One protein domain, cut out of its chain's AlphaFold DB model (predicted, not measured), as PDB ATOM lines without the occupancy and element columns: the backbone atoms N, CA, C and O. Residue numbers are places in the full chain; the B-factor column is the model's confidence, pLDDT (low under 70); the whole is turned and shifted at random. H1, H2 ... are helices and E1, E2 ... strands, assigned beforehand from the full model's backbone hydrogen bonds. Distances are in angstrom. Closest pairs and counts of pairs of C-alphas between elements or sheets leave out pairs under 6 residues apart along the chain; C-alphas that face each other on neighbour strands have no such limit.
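Overview. This is residues 223 to 281 of the 297 residues of an uncharacterized protein of Duganella sp. SG902 (UniProt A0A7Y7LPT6). Three short helices make a small triangle: H1 and H3 run opposite ways at a shallow tilt and come closest where H1 begins and H3 ends, while H2 packs across the other end, near the last residue of H1 and the first of H3. Between H2 and H3 the chain makes a loop away from the helices that holds the strand E1, and after H3 the short strand E2 runs out past the beginning of H1 as a tail. The printed part has 59 residues, with three named helices and two named strands in the order H1, H2, E1, H3, E2, and its class is mixed, helices and strands. E1 and E2 pair with no named strand. The whole is compact, with a radius of gyration of the C-alphas of 10.5 A and spans of 29 by 28 by 16 A.

Arrangement. Start with H1, residues 224 to 233, and look from its last residue to H2, residues 242 to 251. You will find that H1 and H2 touch, the closest C-alphas being those of Ile 233 and Lys 244, 6.2 A apart. Their lines stand at a steep tilt of 45 degrees, opposite ways. Go on to E1, residues 259 to 263, which has 1 pair of C-alphas within 8 A of H2, those of Ala 250 and Ala 263, 7.7 A apart. E1 and H1 are apart. Next comes H3, residues 269 to 276, which touches H2 with 9 pairs of C-alphas within 8 A; the closest are those of Tyr 246 and Ala 269, 5.1 A apart. H2 and H3 run the same way at a steep tilt of 52 degrees. H3 also touches H1, the closest C-alphas being those of Val 225 and His 276, 7.1 A apart. H1 and H3 run opposite ways at a shallow tilt of 29 degrees. The helix packing is only just mostly crossed, with 1 of the 3 touching pairs at a shallow tilt. Last comes E2, residues 278 to 281, and H3 and E2 meet only through their link. The closest C-alphas of H1 and E2 are those of Gly 226 and His 278, 6.2 A apart. E2 is apart from H2 and from E1. In H1, H2 and H3 every O i to N i+4 pair is within hydrogen-bond range.

Along the chain. Find C-alpha 224 at (-36.804, -0.876, 3.285); from there H1 runs 14.1 A to C-alpha 233 at (-43.347, 6.686, 13.184). H2 begins at Gln 242 and also measures 14.1 A, to Glu 251. E1 goes from Ser 259 to Ala 263, 8.4 A. H3 runs 10.6 A from Ala 269 to His 276. E2 goes 10.0 A from His 278 to C-alpha 281 at (-26.806, -9.710, 6.556), where the printed part ends.

Size, cuts and confidence. The two C-alphas farthest apart are those of Asp 236 and Gln 261, at 30.5 A, and the outline is only just rounded. Look at the C-alphas of Asn 223 and Arg 281, the first and last printed, and you find them 10.3 A apart. The printed part has no cut. No link is long: those from E1 to H3 and from H3 to E2 are tight, and those from H1 to H2, with 8 residues, and from H2 to E1, with 7, are short. In the B-factor column the mean pLDDT of the printed part is 91.3, the mean of E1 is 81, and no printed residue is under 70.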
ATOM      1  N   ASN A 223     -34.740  -3.549   6.861       96.75
ATOM      2  CA  ASN A 223     -34.948  -3.494   5.418       96.75
ATOM      3  C   ASN A 223     -35.713  -2.210   5.043       96.75
ATOM      4  O   ASN A 223     -36.000  -1.378   5.905       96.75
ATOM      5  N   ASP A 224     -36.090  -2.063   3.773       97.31
ATOM      6  CA  ASP A 224     -36.804  -0.876   3.285       97.31
ATOM      7  C   ASP A 224     -38.108  -0.599   4.054       97.31
ATOM      8  O   ASP A 224     -38.409   0.553   4.366       97.31
ATOM      9  N   VAL A 225     -38.851  -1.646   4.435       96.62
ATOM     10  CA  VAL A 225     -40.079  -1.522   5.238       96.62
ATOM     11  C   VAL A 225     -39.753  -1.020   6.642       96.62
ATOM     12  O   VAL A 225     -40.416  -0.108   7.136       96.62
ATOM     13  N   GLY A 226     -38.724  -1.578   7.285       97.19
ATOM     14  CA  GLY A 226     -38.289  -1.150   8.615       97.19
ATOM     15  C   GLY A 226     -37.763   0.285   8.642       97.19
ATOM     16  O   GLY A 226     -38.096   1.047   9.549       97.19
ATOM     17  N   LEU A 227     -36.998   0.687   7.624       97.75
ATOM     18  CA  LEU A 227     -36.496   2.056   7.483       97.75
ATOM     19  C   LEU A 227     -37.639   3.047   7.235       97.75
ATOM     20  O   LEU A 227     -37.671   4.111   7.856       97.75
ATOM     21  N   ALA A 228     -38.606   2.684   6.386       97.81
ATOM     22  CA  ALA A 228     -39.800   3.490   6.151       97.81
ATOM     23  C   ALA A 228     -40.652   3.633   7.423       97.81
ATOM     24  O   ALA A 228     -41.075   4.742   7.753       97.81
ATOM     25  N   ALA A 229     -40.839   2.546   8.181       97.31
ATOM     26  CA  ALA A 229     -41.554   2.565   9.456       97.31
ATOM     27  C   ALA A 229     -40.852   3.464  10.480       97.31
ATOM     28  O   ALA A 229     -41.485   4.316  11.104       97.31
ATOM     29  N   LEU A 230     -39.531   3.320  10.617       96.88
ATOM     30  CA  LEU A 230     -38.721   4.152  11.500       96.88
ATOM     31  C   LEU A 230     -38.848   5.640  11.150       96.88
ATOM     32  O   LEU A 230     -38.987   6.466  12.051       96.88
ATOM     33  N   HIS A 231     -38.811   5.982   9.861       97.00
ATOM     34  CA  HIS A 231     -38.946   7.360   9.396       97.00
ATOM     35  C   HIS A 231     -40.353   7.926   9.644       97.00
ATOM     36  O   HIS A 231     -40.487   9.057  10.103       97.00
ATOM     37  N   ALA A 232     -41.405   7.152   9.363       97.06
ATOM     38  CA  ALA A 232     -42.790   7.606   9.485       97.06
ATOM     39  C   ALA A 232     -43.262   7.730  10.945       97.06
ATOM     40  O   ALA A 232     -44.000   8.651  11.291       97.06
ATOM     41  N   ILE A 233     -42.852   6.796  11.805       96.75
ATOM     42  CA  ILE A 233     -43.347   6.686  13.184       96.75
ATOM     43  C   ILE A 233     -42.422   7.422  14.163       96.75
ATOM     44  O   ILE A 233     -42.890   7.985  15.157       96.75
ATOM     45  N   GLY A 234     -41.122   7.458  13.854       95.88
ATOM     46  CA  GLY A 234     -40.071   7.957  14.731       95.88
ATOM     47  C   GLY A 234     -39.602   6.904  15.737       95.88
ATOM     48  O   GLY A 234     -40.337   5.988  16.103       95.88
ATOM     49  N   ARG A 235     -38.356   7.045  16.212       93.75
ATOM     50  CA  ARG A 235     -37.713   6.066  17.107       93.75
ATOM     51  C   ARG A 235     -38.499   5.815  18.395       93.75
ATOM     52  O   ARG A 235     -38.600   4.667  18.808       93.75
ATOM     53  N   ASP A 236     -39.052   6.864  18.996       90.81
ATOM     54  CA  ASP A 236     -39.762   6.765  20.277       90.81
ATOM     55  C   ASP A 236     -41.134   6.085  20.148       90.81
ATOM     56  O   ASP A 236     -41.624   5.497  21.107       90.81
ATOM     57  N   GLY A 237     -41.757   6.162  18.965       91.75
ATOM     58  CA  GLY A 237     -43.050   5.531  18.693       91.75
ATOM     59  C   GLY A 237     -42.937   4.128  18.096       91.75
ATOM     60  O   GLY A 237     -43.888   3.349  18.179       91.75
ATOM     61  N   LEU A 238     -41.797   3.791  17.490       94.31
ATOM     62  CA  LEU A 238     -41.596   2.502  16.841       94.31
ATOM     63  C   LEU A 238     -41.786   1.363  17.862       94.31
ATOM     64  O   LEU A 238     -41.244   1.402  18.963       94.31
ATOM     65  N   TRP A 239     -42.585   0.362  17.481       94.25
ATOM     66  CA  TRP A 239     -43.025  -0.800  18.278       94.25
ATOM     67  C   TRP A 239     -44.129  -0.578  19.313       94.25
ATOM     68  O   TRP A 239     -44.801  -1.556  19.653       94.25
ATOM     69  N   PHE A 240     -44.369   0.651  19.778       92.12
ATOM     70  CA  PHE A 240     -45.284   0.900  20.904       92.12
ATOM     71  C   PHE A 240     -46.437   1.862  20.603       92.12
ATOM     72  O   PHE A 240     -47.492   1.744  21.227       92.12
ATOM     73  N   ASP A 241     -46.294   2.765  19.631       93.75
ATOM     74  CA  ASP A 241     -47.393   3.615  19.163       93.75
ATOM     75  C   ASP A 241     -48.345   2.780  18.294       93.75
ATOM     76  O   ASP A 241     -48.221   2.714  17.071       93.75
ATOM     77  N   GLN A 242     -49.282   2.083  18.945       92.00
ATOM     78  CA  GLN A 242     -50.195   1.142  18.286       92.00
ATOM     79  C   GLN A 242     -50.964   1.784  17.129       92.00
ATOM     80  O   GLN A 242     -51.172   1.143  16.098       92.00
ATOM     81  N   GLN A 243     -51.362   3.050  17.276       93.38
ATOM     82  CA  GLN A 243     -52.132   3.754  16.259       93.38
ATOM     83  C   GLN A 243     -51.284   4.025  15.015       93.38
ATOM     84  O   GLN A 243     -51.713   3.693  13.907       93.38
ATOM     85  N   LYS A 244     -50.078   4.584  15.178       95.38
ATOM     86  CA  LYS A 244     -49.183   4.841  14.039       95.38
ATOM     87  C   LYS A 244     -48.674   3.554  13.404       95.38
ATOM     88  O   LYS A 244     -48.612   3.472  12.182       95.38
ATOM     89  N   MET A 245     -48.359   2.542  14.214       94.81
ATOM     90  CA  MET A 245     -47.929   1.224  13.737       94.81
ATOM     91  C   MET A 245     -49.014   0.564  12.885       94.81
ATOM     92  O   MET A 245     -48.720   0.071  11.798       94.81
ATOM     93  N   TYR A 246     -50.269   0.590  13.342       95.06
ATOM     94  CA  TYR A 246     -51.396   0.061  12.577       95.06
ATOM     95  C   TYR A 246     -51.633   0.843  11.285       95.06
ATOM     96  O   TYR A 246     -51.760   0.227  10.230       95.06
ATOM     97  N   ALA A 247     -51.651   2.179  11.349       95.25
ATOM     98  CA  ALA A 247     -51.844   3.019  10.170       95.25
ATOM     99  C   ALA A 247     -50.772   2.745   9.102       95.25
ATOM    100  O   ALA A 247     -51.113   2.463   7.955       95.25
ATOM    101  N   PHE A 248     -49.497   2.729   9.505       96.31
ATOM    102  CA  PHE A 248     -48.380   2.421   8.615       96.31
ATOM    103  C   PHE A 248     -48.501   1.016   8.020       96.31
ATOM    104  O   PHE A 248     -48.394   0.835   6.811       96.31
ATOM    105  N   ALA A 249     -48.731   0.006   8.858       93.94
ATOM    106  CA  ALA A 249     -48.755  -1.377   8.407       93.94
ATOM    107  C   ALA A 249     -49.967  -1.669   7.495       93.94
ATOM    108  O   ALA A 249     -49.842  -2.451   6.552       93.94
ATOM    109  N   ALA A 250     -51.107  -1.001   7.711       92.31
ATOM    110  CA  ALA A 250     -52.266  -1.074   6.824       92.31
ATOM    111  C   ALA A 250     -51.983  -0.429   5.455       92.31
ATOM    112  O   ALA A 250     -52.283  -1.037   4.426       92.31
ATOM    113  N   GLU A 251     -51.365   0.756   5.437       93.56
ATOM    114  CA  GLU A 251     -50.969   1.462   4.209       93.56
ATOM    115  C   GLU A 251     -49.915   0.682   3.410       93.56
ATOM    116  O   GLU A 251     -50.045   0.513   2.200       93.56
ATOM    117  N   ALA A 252     -48.920   0.119   4.098       91.44
ATOM    118  CA  ALA A 252     -47.865  -0.702   3.507       91.44
ATOM    119  C   ALA A 252     -48.344  -2.101   3.069       91.44
ATOM    120  O   ALA A 252     -47.557  -2.895   2.557       91.44
ATOM    121  N   GLY A 253     -49.624  -2.432   3.274       90.06
ATOM    122  CA  GLY A 253     -50.195  -3.708   2.854       90.06
ATOM    123  C   GLY A 253     -49.683  -4.915   3.643       90.06
ATOM    124  O   GLY A 253     -49.796  -6.041   3.158       90.06
ATOM    125  N   ILE A 254     -49.158  -4.711   4.854       89.88
ATOM    126  CA  ILE A 254     -48.710  -5.793   5.735       89.88
ATOM    127  C   ILE A 254     -49.907  -6.679   6.107       89.88
ATOM    128  O   ILE A 254     -51.046  -6.217   6.246       89.88
ATOM    129  N   ARG A 255     -49.664  -7.986   6.211       86.00
ATOM    130  CA  ARG A 255     -50.676  -9.007   6.512       86.00
ATOM    131  C   ARG A 255     -50.333  -9.743   7.791       86.00
ATOM    132  O   ARG A 255     -49.207  -9.663   8.280       86.00
ATOM    133  N   HIS A 256     -51.319 -10.443   8.347       81.56
ATOM    134  CA  HIS A 256     -51.076 -11.247   9.531       81.56
ATOM    135  C   HIS A 256     -50.103 -12.399   9.193       81.56
ATOM    136  O   HIS A 256     -50.366 -13.145   8.248       81.56
ATOM    137  N   PRO A 257     -49.007 -12.597   9.950       76.75
ATOM    138  CA  PRO A 257     -47.990 -13.598   9.620       76.75
ATOM    139  C   PRO A 257     -48.536 -15.029   9.588       76.75
ATOM    140  O   PRO A 257     -48.158 -15.822   8.731       76.75
ATOM    141  N   ALA A 258     -49.442 -15.356  10.517       80.38
ATOM    142  CA  ALA A 258     -50.058 -16.682  10.603       80.38
ATOM    143  C   ALA A 258     -51.278 -16.848   9.679       80.38
ATOM    144  O   ALA A 258     -51.685 -17.974   9.413       80.38
ATOM    145  N   SER A 259     -51.833 -15.738   9.178       82.31
ATOM    146  CA  SER A 259     -53.031 -15.721   8.329       82.31
ATOM    147  C   SER A 259     -52.859 -14.683   7.214       82.31
ATOM    148  O   SER A 259     -53.457 -13.610   7.278       82.31
ATOM    149  N   PRO A 260     -52.042 -14.947   6.177       78.44
ATOM    150  CA  PRO A 260     -51.703 -13.934   5.171       78.44
ATOM    151  C   PRO A 260     -52.900 -13.396   4.370       78.44
ATOM    152  O   PRO A 260     -52.792 -12.349   3.731       78.44
ATOM    153  N   GLN A 261     -54.042 -14.098   4.389       80.00
ATOM    154  CA  GLN A 261     -55.287 -13.619   3.784       80.00
ATOM    155  C   GLN A 261     -56.022 -12.575   4.643       80.00
ATOM    156  O   GLN A 261     -56.890 -11.872   4.130       80.00
ATOM    157  N   GLU A 262     -55.691 -12.461   5.928       80.88
ATOM    158  CA  GLU A 262     -56.363 -11.575   6.874       80.88
ATOM    159  C   GLU A 262     -55.654 -10.221   6.978       80.88
ATOM    160  O   GLU A 262     -54.420 -10.111   6.957       80.88
ATOM    161  N   ALA A 263     -56.459  -9.165   7.107       82.50
ATOM    162  CA  ALA A 263     -55.951  -7.851   7.467       82.50
ATOM    163  C   ALA A 263     -55.397  -7.891   8.895       82.50
ATOM    164  O   ALA A 263     -55.958  -8.539   9.779       82.50
ATOM    165  N   ILE A 264     -54.302  -7.171   9.126       87.94
ATOM    166  CA  ILE A 264     -53.780  -6.984  10.478       87.94
ATOM    167  C   ILE A 264     -54.807  -6.252  11.347       87.94
ATOM    168  O   ILE A 264     -55.577  -5.423  10.864       87.94
ATOM    169  N   SER A 265     -54.794  -6.534  12.644       85.50
ATOM    170  CA  SER A 265     -55.565  -5.790  13.640       85.50
ATOM    171  C   SER A 265     -54.659  -4.800  14.380       85.50
ATOM    172  O   SER A 265     -53.446  -5.021  14.446       85.50
ATOM    173  N   PRO A 266     -55.203  -3.739  15.008       85.06
ATOM    174  CA  PRO A 266     -54.391  -2.800  15.783       85.06
ATOM    175  C   PRO A 266     -53.509  -3.475  16.847       85.06
ATOM    176  O   PRO A 266     -52.345  -3.117  17.001       85.06
ATOM    177  N   GLY A 267     -54.025  -4.511  17.518       84.31
ATOM    178  CA  GLY A 267     -53.285  -5.256  18.544       84.31
ATOM    179  C   GLY A 267     -52.174  -6.172  18.011       84.31
ATOM    180  O   GLY A 267     -51.300  -6.560  18.778       84.31
ATOM    181  N   SER A 268     -52.175  -6.505  16.717       84.81
ATOM    182  CA  SER A 268     -51.164  -7.374  16.085       84.81
ATOM    183  C   SER A 268     -50.182  -6.618  15.187       84.81
ATOM    184  O   SER A 268     -49.169  -7.185  14.778       84.81
ATOM    185  N   ALA A 269     -50.438  -5.334  14.909       89.25
ATOM    186  CA  ALA A 269     -49.656  -4.532  13.973       89.25
ATOM    187  C   ALA A 269     -48.164  -4.465  14.328       89.25
ATOM    188  O   ALA A 269     -47.327  -4.570  13.437       89.25
ATOM    189  N   SER A 270     -47.824  -4.337  15.618       89.88
ATOM    190  CA  SER A 270     -46.423  -4.256  16.054       89.88
ATOM    191  C   SER A 270     -45.651  -5.542  15.766       89.88
ATOM    192  O   SER A 270     -44.628  -5.507  15.083       89.88
ATOM    193  N   SER A 271     -46.192  -6.686  16.187       87.69
ATOM    194  CA  SER A 271     -45.578  -7.997  15.963       87.69
ATOM    195  C   SER A 271     -45.518  -8.356  14.477       87.69
ATOM    196  O   SER A 271     -44.500  -8.857  14.005       87.69
ATOM    197  N   ALA A 272     -46.584  -8.067  13.722       90.19
ATOM    198  CA  ALA A 272     -46.610  -8.288  12.280       90.19
ATOM    199  C   ALA A 272     -45.545  -7.437  11.575       90.19
ATOM    200  O   ALA A 272     -44.748  -7.961  10.800       90.19
ATOM    201  N   LEU A 273     -45.469  -6.140  11.891       92.31
ATOM    202  CA  LEU A 273     -44.458  -5.264  11.311       92.31
ATOM    203  C   LEU A 273     -43.044  -5.707  11.694       92.31
ATOM    204  O   LEU A 273     -42.175  -5.722  10.833       92.31
ATOM    205  N   ALA A 274     -42.806  -6.131  12.938       92.38
ATOM    206  CA  ALA A 274     -41.497  -6.609  13.380       92.38
ATOM    207  C   ALA A 274     -40.994  -7.814  12.565       92.38
ATOM    208  O   ALA A 274     -39.805  -7.880  12.253       92.38
ATOM    209  N   ILE A 275     -41.886  -8.727  12.168       90.50
ATOM    210  CA  ILE A 275     -41.548  -9.873  11.307       90.50
ATOM    211  C   ILE A 275     -41.126  -9.414   9.905       90.50
ATOM    212  O   ILE A 275     -40.210  -9.985   9.319       90.50
ATOM    213  N   HIS A 276     -41.757  -8.363   9.378       91.62
ATOM    214  CA  HIS A 276     -41.514  -7.871   8.019       91.62
ATOM    215  C   HIS A 276     -40.468  -6.754   7.915       91.62
ATOM    216  O   HIS A 276     -40.001  -6.475   6.817       91.62
ATOM    217  N   ALA A 277     -40.098  -6.104   9.019       95.50
ATOM    218  CA  ALA A 277     -39.250  -4.908   9.027       95.50
ATOM    219  C   ALA A 277     -37.743  -5.201   8.993       95.50
ATOM    220  O   ALA A 277     -36.943  -4.281   8.807       95.50
ATOM    221  N   HIS A 278     -37.338  -6.453   9.201       95.81
ATOM    222  CA  HIS A 278     -35.934  -6.805   9.364       95.81
ATOM    223  C   HIS A 278     -35.385  -7.586   8.169       95.81
ATOM    224  O   HIS A 278     -36.092  -8.329   7.490       95.81
ATOM    225  N   ALA A 279     -34.088  -7.428   7.942       95.38
ATOM    226  CA  ALA A 279     -33.280  -8.296   7.106       95.38
ATOM    227  C   ALA A 279     -32.055  -8.762   7.896       95.38
ATOM    228  O   ALA A 279     -31.619  -8.105   8.844       95.38
ATOM    229  N   THR A 280     -31.498  -9.890   7.473       95.06
ATOM    230  CA  THR A 280     -30.267 -10.447   8.028       95.06
ATOM    231  C   THR A 280     -29.153 -10.295   7.005       95.06
ATOM    232  O   THR A 280     -29.354 -10.614   5.831       95.06
ATOM    233  N   ARG A 281     -27.987  -9.800   7.426       93.50
ATOM    234  CA  ARG A 281     -26.806  -9.710   6.556       93.50
ATOM    235  C   ARG A 281     -25.500  -9.916   7.324       93.50
ATOM    236  O   ARG A 281     -25.409  -9.475   8.474       93.50
TER     237      ARG A 281